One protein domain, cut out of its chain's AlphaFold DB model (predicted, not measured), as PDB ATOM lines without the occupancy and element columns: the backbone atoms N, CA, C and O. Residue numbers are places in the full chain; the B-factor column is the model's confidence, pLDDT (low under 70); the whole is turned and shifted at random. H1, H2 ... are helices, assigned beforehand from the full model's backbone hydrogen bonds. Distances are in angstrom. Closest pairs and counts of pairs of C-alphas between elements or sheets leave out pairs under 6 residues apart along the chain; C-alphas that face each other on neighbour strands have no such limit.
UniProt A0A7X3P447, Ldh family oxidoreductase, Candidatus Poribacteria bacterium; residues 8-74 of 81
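This is residues 8 to 74 of the 81 residues of the protein "Ldh family oxidoreductase" of Candidatus Poribacteria bacterium (UniProt A0A7X3P447). Three separate helices are strung along an open, spread-out chain, with no helix packed on another: H1 at one end, H2 in the middle and H3 at the other end. Between H1 and H2 the chain runs on past the end of H1, folds back near Ser 32 and returns to H2 as a long loop, while a tight link leads from H2 to H3. The printed part has 67 residues, with three named helices in the order H1, H2, H3 and no named strand; its class is all helix. It is extended, with a radius of gyration of the C-alphas of 20.1 A and spans of 55 by 37 by 21 A.

H1 is residues 11 to 27, 24.6 A from first to last C-alpha, and begins at C-alpha 11 (152.341, 132.862, 150.892). H2 is residues 42 to 54, 18.2 A long, and begins at C-alpha 42 (151.185, 121.431, 169.107). H3 is residues 60 to 73, 20.0 A long, and ends at C-alpha 73 (185.020, 120.516, 185.343).

H1 and H2 are apart, joined by a long link of 14 residues, 28 to 41. H2 and H3 are apart, joined by a tight link of 5 residues. H1 and H3 are apart. Residues 8 to 20, of which 11 to 20 belong to H1, stand free, and so do residues 57 to 74, of which 60 to 73 belong to H3. In H1, H2 and H3 every O i to N i+4 pair is within hydrogen-bond range.

The two C-alphas farthest apart, those of Thr 9 and Glu 72, are 55.1 A apart. The printed part has no cut. The mean pLDDT of the printed part is 96.6, and no printed residue is under 70.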
ATOM      1  N   PHE A   8     155.283 127.989 144.460       97.19
ATOM      2  CA  PHE A   8     154.088 127.175 144.196       97.19
ATOM      3  C   PHE A   8     152.777 127.959 144.336       97.19
ATOM      4  O   PHE A   8     151.830 127.702 143.600       97.19
ATOM      5  N   THR A   9     152.693 128.888 145.291       97.75
ATOM      6  CA  THR A   9     151.477 129.668 145.577       97.75
ATOM      7  C   THR A   9     151.823 130.948 146.345       97.75
ATOM      8  O   THR A   9     152.929 131.089 146.881       97.75
ATOM      9  N   ALA A  10     150.884 131.894 146.424       98.25
ATOM     10  CA  ALA A  10     151.033 133.062 147.276       98.25
ATOM     11  C   ALA A  10     151.134 132.639 148.752       98.25
ATOM     12  O   ALA A  10     150.333 131.858 149.262       98.25
ATOM     13  N   ILE A  11     152.097 133.212 149.481       98.19
ATOM     14  CA  ILE A  11     152.341 132.862 150.892       98.19
ATOM     15  C   ILE A  11     151.102 133.095 151.768       98.19
ATOM     16  O   ILE A  11     150.858 132.331 152.701       98.19
ATOM     17  N   ALA A  12     150.319 134.135 151.477       98.25
ATOM     18  CA  ALA A  12     149.093 134.428 152.212       98.25
ATOM     19  C   ALA A  12     148.028 133.334 152.022       98.25
ATOM     20  O   ALA A  12     147.432 132.895 153.001       98.25
ATOM     21  N   GLU A  13     147.840 132.853 150.790       98.38
ATOM     22  CA  GLU A  13     146.891 131.780 150.468       98.38
ATOM     23  C   GLU A  13     147.314 130.461 151.114       98.38
ATOM     24  O   GLU A  13     146.498 129.799 151.753       98.38
ATOM     25  N   PHE A  14     148.606 130.126 151.039       98.31
ATOM     26  CA  PHE A  14     149.151 128.949 151.711       98.31
ATOM     27  C   PHE A  14     148.869 128.972 153.215       98.31
ATOM     28  O   PHE A  14     148.357 128.001 153.765       98.31
ATOM     29  N   LYS A  15     149.165 130.090 153.893       98.12
ATOM     30  CA  LYS A  15     148.914 130.226 155.335       98.12
ATOM     31  C   LYS A  15     147.427 130.111 155.669       98.12
ATOM     32  O   LYS A  15     147.083 129.397 156.604       98.12
ATOM     33  N   ALA A  16     146.555 130.744 154.883       98.44
ATOM     34  CA  ALA A  16     145.110 130.656 155.083       98.44
ATOM     35  C   ALA A  16     144.586 129.216 154.935       98.44
ATOM     36  O   ALA A  16     143.711 128.789 155.696       98.44
ATOM     37  N   GLU A  17     145.140 128.453 153.990       98.12
ATOM     38  CA  GLU A  17     144.812 127.042 153.802       98.12
ATOM     39  C   GLU A  17     145.325 126.173 154.958       98.12
ATOM     40  O   GLU A  17     144.575 125.345 155.478       98.12
ATOM     41  N   ILE A  18     146.551 126.404 155.437       97.31
ATOM     42  CA  ILE A  18     147.075 125.739 156.640       97.31
ATOM     43  C   ILE A  18     146.186 126.039 157.852       97.31
ATOM     44  O   ILE A  18     145.774 125.109 158.545       97.31
ATOM     45  N   ASP A  19     145.791 127.295 158.070       97.88
ATOM     46  CA  ASP A  19     144.886 127.672 159.160       97.88
ATOM     47  C   ASP A  19     143.526 126.963 159.052       97.88
ATOM     48  O   ASP A  19     142.928 126.570 160.060       97.88
ATOM     49  N   ARG A  20     143.015 126.777 157.828       97.88
ATOM     50  CA  ARG A  20     141.779 126.023 157.578       97.88
ATOM     51  C   ARG A  20     141.943 124.553 157.955       97.88
ATOM     52  O   ARG A  20     141.080 124.023 158.654       97.88
ATOM     53  N   GLN A  21     143.040 123.917 157.550       96.69
ATOM     54  CA  GLN A  21     143.332 122.521 157.890       96.69
ATOM     55  C   GLN A  21     143.521 122.331 159.397       96.69
ATOM     56  O   GLN A  21     142.955 121.403 159.968       96.69
ATOM     57  N   ILE A  22     144.224 123.252 160.059       96.50
ATOM     58  CA  ILE A  22     144.381 123.280 161.520       96.50
ATOM     59  C   ILE A  22     143.014 123.272 162.210       96.50
ATOM     60  O   ILE A  22     142.764 122.442 163.087       96.50
ATOM     61  N   ARG A  23     142.100 124.162 161.791       96.12
ATOM     62  CA  ARG A  23     140.738 124.225 162.344       96.12
ATOM     63  C   ARG A  23     139.972 122.923 162.129       96.12
ATOM     64  O   ARG A  23     139.346 122.443 163.068       96.12
ATOM     65  N   MET A  24     140.036 122.348 160.929       96.19
ATOM     66  CA  MET A  24     139.354 121.087 160.622       96.19
ATOM     67  C   MET A  24     139.876 119.927 161.473       96.19
ATOM     68  O   MET A  24     139.082 119.193 162.053       96.19
ATOM     69  N   THR A  25     141.197 119.787 161.593       95.25
ATOM     70  CA  THR A  25     141.825 118.726 162.391       95.25
ATOM     71  C   THR A  25     141.411 118.815 163.855       95.25
ATOM     72  O   THR A  25     141.040 117.807 164.449       95.25
ATOM     73  N   ARG A  26     141.385 120.023 164.433       93.00
ATOM     74  CA  ARG A  26     140.951 120.235 165.825       93.00
ATOM     75  C   ARG A  26     139.463 119.951 166.062       93.00
ATOM     76  O   ARG A  26     139.079 119.677 167.193       93.00
ATOM     77  N   GLN A  27     138.630 120.029 165.025       95.12
ATOM     78  CA  GLN A  27     137.198 119.717 165.100       95.12
ATOM     79  C   GLN A  27     136.897 118.223 164.926       95.12
ATOM     80  O   GLN A  27     135.751 117.810 165.107       95.12
ATOM     81  N   ALA A  28     137.889 117.407 164.563       95.19
ATOM     82  CA  ALA A  28     137.692 115.977 164.394       95.19
ATOM     83  C   ALA A  28     137.361 115.298 165.731       95.19
ATOM     84  O   ALA A  28     137.947 115.601 166.771       95.19
ATOM     85  N   THR A  29     136.435 114.338 165.691       95.88
ATOM     86  CA  THR A  29     136.037 113.565 166.870       95.88
ATOM     87  C   THR A  29     137.210 112.716 167.371       95.88
ATOM     88  O   THR A  29     137.701 111.865 166.620       95.88
ATOM     89  N   PRO A  30     137.655 112.885 168.630       95.62
ATOM     90  CA  PRO A  30     138.692 112.041 169.204       95.62
ATOM     91  C   PRO A  30     138.241 110.580 169.304       95.62
ATOM     92  O   PRO A  30     137.065 110.275 169.514       95.62
ATOM     93  N   ARG A  31     139.195 109.652 169.203       95.12
ATOM     94  CA  ARG A  31     138.953 108.239 169.524       95.12
ATOM     95  C   ARG A  31     138.628 108.094 171.015       95.12
ATOM     96  O   ARG A  31     139.172 108.827 171.835       95.12
ATOM     97  N   SER A  32     137.822 107.090 171.375       95.62
ATOM     98  CA  SER A  32     137.636 106.689 172.780       95.62
ATOM     99  C   SER A  32     138.979 106.560 173.514       95.62
ATOM    100  O   SER A  32     139.924 105.973 172.981       95.62
ATOM    101  N   GLY A  33     139.056 107.134 174.717       96.25
ATOM    102  CA  GLY A  33     140.278 107.225 175.524       96.25
ATOM    103  C   GLY A  33     141.120 108.486 175.291       96.25
ATOM    104  O   GLY A  33     142.055 108.717 176.049       96.25
ATOM    105  N   PHE A  34     140.783 109.323 174.304       95.12
ATOM    106  CA  PHE A  34     141.473 110.587 174.024       95.12
ATOM    107  C   PHE A  34     140.532 111.780 174.185       95.12
ATOM    108  O   PHE A  34     139.355 111.712 173.839       95.12
ATOM    109  N   THR A  35     141.058 112.894 174.697       94.06
ATOM    110  CA  THR A  35     140.270 114.102 174.995       94.06
ATOM    111  C   THR A  35     140.196 115.084 173.828       94.06
ATOM    112  O   THR A  35     139.215 115.815 173.715       94.06
ATOM    113  N   ARG A  36     141.211 115.114 172.955       94.44
ATOM    114  CA  ARG A  36     141.285 116.005 171.785       94.44
ATOM    115  C   ARG A  36     142.178 115.428 170.687       94.44
ATOM    116  O   ARG A  36     143.044 114.601 170.966       94.44
ATOM    117  N   VAL A  37     141.989 115.906 169.460       95.75
ATOM    118  CA  VAL A  37     142.922 115.700 168.341       95.75
ATOM    119  C   VAL A  37     143.925 116.854 168.329       95.75
ATOM    120  O   VAL A  37     143.524 118.011 168.446       95.75
ATOM    121  N   THR A  38     145.212 116.541 168.201       95.25
ATOM    122  CA  THR A  38     146.302 117.528 168.151       95.25
ATOM    123  C   THR A  38     147.021 117.500 166.809       95.25
ATOM    124  O   THR A  38     146.979 116.511 166.072       95.25
ATOM    125  N   LEU A  39     147.701 118.598 166.495       96.25
ATOM    126  CA  LEU A  39     148.589 118.711 165.343       96.25
ATOM    127  C   LEU A  39     150.026 118.311 165.703       96.25
ATOM    128  O   LEU A  39     150.441 118.467 166.855       96.25
ATOM    129  N   PRO A  40     150.823 117.858 164.719       96.38
ATOM    130  CA  PRO A  40     152.264 117.722 164.903       96.38
ATOM    131  C   PRO A  40     152.878 119.058 165.347       96.38
ATOM    132  O   PRO A  40     152.675 120.078 164.687       96.38
ATOM    133  N   GLY A  41     153.615 119.059 166.460       96.19
ATOM    134  CA  GLY A  41     154.235 120.256 167.035       96.19
ATOM    135  C   GLY A  41     153.374 121.013 168.054       96.19
ATOM    136  O   GLY A  41     153.895 121.885 168.744       96.19
ATOM    137  N   GLU A  42     152.075 120.718 168.178       95.81
ATOM    138  CA  GLU A  42     151.185 121.431 169.107       95.81
ATOM    139  C   GLU A  42     151.502 121.110 170.572       95.81
ATOM    140  O   GLU A  42     151.576 122.018 171.397       95.81
ATOM    141  N   ILE A  43     151.753 119.836 170.884       96.25
ATOM    142  CA  ILE A  43     152.120 119.390 172.237       96.25
ATOM    143  C   ILE A  43     153.471 119.994 172.637       96.25
ATOM    144  O   ILE A  43     153.638 120.484 173.751       96.25
ATOM    145  N   GLU A  44     154.434 119.999 171.718       97.81
ATOM    146  CA  GLU A  44     155.757 120.580 171.921       97.81
ATOM    147  C   GLU A  44     155.681 122.094 172.127       97.81
ATOM    148  O   GLU A  44     156.384 122.633 172.983       97.81
ATOM    149  N   TRP A  45     154.813 122.788 171.385       97.81
ATOM    150  CA  TRP A  45     154.580 124.219 171.563       97.81
ATOM    151  C   TRP A  45     153.983 124.520 172.942       97.81
ATOM    152  O   TRP A  45     154.499 125.393 173.639       97.81
ATOM    153  N   GLU A  46     152.965 123.769 173.371       97.31
ATOM    154  CA  GLU A  46     152.354 123.916 174.698       97.31
ATOM    155  C   GLU A  46     153.363 123.653 175.827       97.31
ATOM    156  O   GLU A  46     153.507 124.483 176.724       97.31
ATOM    157  N   LEU A  47     154.123 122.553 175.751       97.94
ATOM    158  CA  LEU A  47     155.190 122.242 176.711       97.94
ATOM    159  C   LEU A  47     156.287 123.310 176.717       97.94
ATOM    160  O   LEU A  47     156.875 123.585 177.758       97.94
ATOM    161  N   THR A  48     156.574 123.926 175.570       98.25
ATOM    162  CA  THR A  48     157.537 125.031 175.494       98.25
ATOM    163  C   THR A  48     157.026 126.246 176.260       98.25
ATOM    164  O   THR A  48     157.771 126.804 177.059       98.25
ATOM    165  N   GLN A  49     155.762 126.638 176.065       98.50
ATOM    166  CA  GLN A  49     155.175 127.753 176.817       98.50
ATOM    167  C   GLN A  49     155.166 127.466 178.324       98.50
ATOM    168  O   GLN A  49     155.537 128.322 179.122       98.50
ATOM    169  N   GLU A  50     154.795 126.244 178.704       98.50
ATOM    170  CA  GLU A  50     154.760 125.788 180.093       98.50
ATOM    171  C   GLU A  50     156.149 125.825 180.744       98.50
ATOM    172  O   GLU A  50     156.313 126.436 181.796       98.50
ATOM    173  N   ARG A  51     157.176 125.280 180.086       97.88
ATOM    174  CA  ARG A  51     158.549 125.238 180.618       97.88
ATOM    175  C   ARG A  51     159.254 126.587 180.609       97.88
ATOM    176  O   ARG A  51     160.111 126.821 181.455       97.88
ATOM    177  N   LEU A  52     158.907 127.480 179.681       97.69
ATOM    178  CA  LEU A  52     159.381 128.866 179.720       97.69
ATOM    179  C   LEU A  52     158.818 129.611 180.936       97.69
ATOM    180  O   LEU A  52     159.521 130.430 181.519       97.69
ATOM    181  N   ALA A  53     157.572 129.324 181.319       98.19
ATOM    182  CA  ALA A  53     156.923 129.955 182.464       98.19
ATOM    183  C   ALA A  53     157.309 129.315 183.810       98.19
ATOM    184  O   ALA A  53     157.499 130.030 184.791       98.19
ATOM    185  N   ASN A  54     157.431 127.985 183.856       97.50
ATOM    186  CA  ASN A  54     157.524 127.214 185.102       97.50
ATOM    187  C   ASN A  54     158.877 126.517 185.315       97.50
ATOM    188  O   ASN A  54     159.107 125.935 186.374       97.50
ATOM    189  N   GLY A  55     159.779 126.572 184.332       95.50
ATOM    190  CA  GLY A  55     161.038 125.829 184.336       95.50
ATOM    191  C   GLY A  55     160.915 124.422 183.739       95.50
ATOM    192  O   GLY A  55     159.828 123.899 183.504       95.50
ATOM    193  N   ILE A  56     162.063 123.802 183.455       95.25
ATOM    194  CA  ILE A  56     162.130 122.457 182.868       95.25
ATOM    195  C   ILE A  56     162.163 121.420 183.999       95.25
ATOM    196  O   ILE A  56     163.089 121.455 184.812       95.25
ATOM    197  N   PRO A  57     161.220 120.463 184.052       94.06
ATOM    198  CA  PRO A  57     161.288 119.379 185.020       94.06
ATOM    199  C   PRO A  57     162.414 118.412 184.638       94.06
ATOM    200  O   PRO A  57     162.416 117.846 183.543       94.06
ATOM    201  N   LEU A  58     163.360 118.207 185.552       92.31
ATOM    202  CA  LEU A  58     164.468 117.269 185.390       92.31
ATOM    203  C   LEU A  58     164.315 116.101 186.367       92.31
ATOM    204  O   LEU A  58     163.948 116.278 187.529       92.31
ATOM    205  N   HIS A  59     164.604 114.890 185.896       94.38
ATOM    206  CA  HIS A  59     164.675 113.719 186.765       94.38
ATOM    207  C   HIS A  59     165.947 113.761 187.622       94.38
ATOM    208  O   HIS A  59     166.971 114.298 187.206       94.38
ATOM    209  N   LYS A  60     165.888 113.156 188.815       93.88
ATOM    210  CA  LYS A  60     166.986 113.189 189.797       93.88
ATOM    211  C   LYS A  60     168.304 112.628 189.260       93.88
ATOM    212  O   LYS A  60     169.349 113.196 189.537       93.88
ATOM    213  N   GLU A  61     168.251 111.534 188.507       96.50
ATOM    214  CA  GLU A  61     169.446 110.863 187.985       96.50
ATOM    215  C   GLU A  61     170.239 111.764 187.011       96.50
ATOM    216  O   GLU A  61     171.405 112.031 187.296       96.50
ATOM    217  N   PRO A  62     169.631 112.353 185.958       94.44
ATOM    218  CA  PRO A  62     170.316 113.346 185.128       94.44
ATOM    219  C   PRO A  62     170.859 114.554 185.900       94.44
ATOM    220  O   PRO A  62     171.940 115.041 185.587       94.44
ATOM    221  N   VAL A  63     170.136 115.047 186.915       95.81
ATOM    222  CA  VAL A  63     170.610 116.170 187.746       95.81
ATOM    223  C   VAL A  63     171.899 115.798 188.475       95.81
ATOM    224  O   VAL A  63     172.863 116.555 188.419       95.81
ATOM    225  N   GLN A  64     171.953 114.612 189.084       95.69
ATOM    226  CA  GLN A  64     173.147 114.115 189.776       95.69
ATOM    227  C   GLN A  64     174.338 113.944 188.826       95.69
ATOM    228  O   GLN A  64     175.474 114.243 189.193       95.69
ATOM    229  N   GLU A  65     174.094 113.478 187.599       96.44
ATOM    230  CA  GLU A  65     175.144 113.354 186.588       96.44
ATOM    231  C   GLU A  65     175.697 114.724 186.173       96.44
ATOM    232  O   GLU A  65     176.916 114.896 186.096       96.44
ATOM    233  N   ILE A  66     174.816 115.711 185.972       96.00
ATOM    234  CA  ILE A  66     175.210 117.087 185.651       96.00
ATOM    235  C   ILE A  66     175.995 117.714 186.808       96.00
ATOM    236  O   ILE A  66     177.031 118.326 186.567       96.00
ATOM    237  N   GLU A  67     175.551 117.541 188.055       96.38
ATOM    238  CA  GLU A  67     176.251 118.045 189.245       96.38
ATOM    239  C   GLU A  67     177.647 117.436 189.388       96.38
ATOM    240  O   GLU A  67     178.615 118.163 189.615       96.38
ATOM    241  N   ARG A  68     177.776 116.120 189.174       97.12
ATOM    242  CA  ARG A  68     179.071 115.430 189.186       97.12
ATOM    243  C   ARG A  68     180.009 115.984 188.114       97.12
ATOM    244  O   ARG A  68     181.186 116.201 188.388       97.12
ATOM    245  N   LEU A  69     179.501 116.192 186.898       97.62
ATOM    246  CA  LEU A  69     180.293 116.727 185.792       97.62
ATOM    247  C   LEU A  69     180.698 118.188 186.039       97.62
ATOM    248  O   LEU A  69     181.817 118.578 185.719       97.62
ATOM    249  N   ALA A  70     179.809 118.985 186.631       97.44
ATOM    250  CA  ALA A  70     180.081 120.364 187.014       97.44
ATOM    251  C   ALA A  70     181.206 120.449 188.062       97.44
ATOM    252  O   ALA A  70     182.121 121.255 187.902       97.44
ATOM    253  N   ASP A  71     181.198 119.561 189.062       97.25
ATOM    254  CA  ASP A  71     182.272 119.453 190.060       97.25
ATOM    255  C   ASP A  71     183.607 119.029 189.418       97.25
ATOM    256  O   ASP A  71     184.647 119.625 189.698       97.25
ATOM    257  N   GLU A  72     183.587 118.045 188.510       98.25
ATOM    258  CA  GLU A  72     184.777 117.563 187.787       98.25
ATOM    259  C   GLU A  72     185.415 118.657 186.917       98.25
ATOM    260  O   GLU A  72     186.637 118.799 186.871       98.25
ATOM    261  N   LEU A  73     184.582 119.455 186.248       98.25
ATOM    262  CA  LEU A  73     185.020 120.516 185.343       98.25
ATOM    263  C   LEU A  73     185.190 121.878 186.034       98.25
ATOM    264  O   LEU A  73     185.602 122.833 185.377       98.25
ATOM    265  N   SER A  74     184.897 121.977 187.336       97.25
ATOM    266  CA  SER A  74     184.904 123.235 188.099       97.25
ATOM    267  C   SER A  74     184.014 124.327 187.479       97.25
ATOM    268  O   SER A  74     184.423 125.480 187.344       97.25
TER     269      SER A  74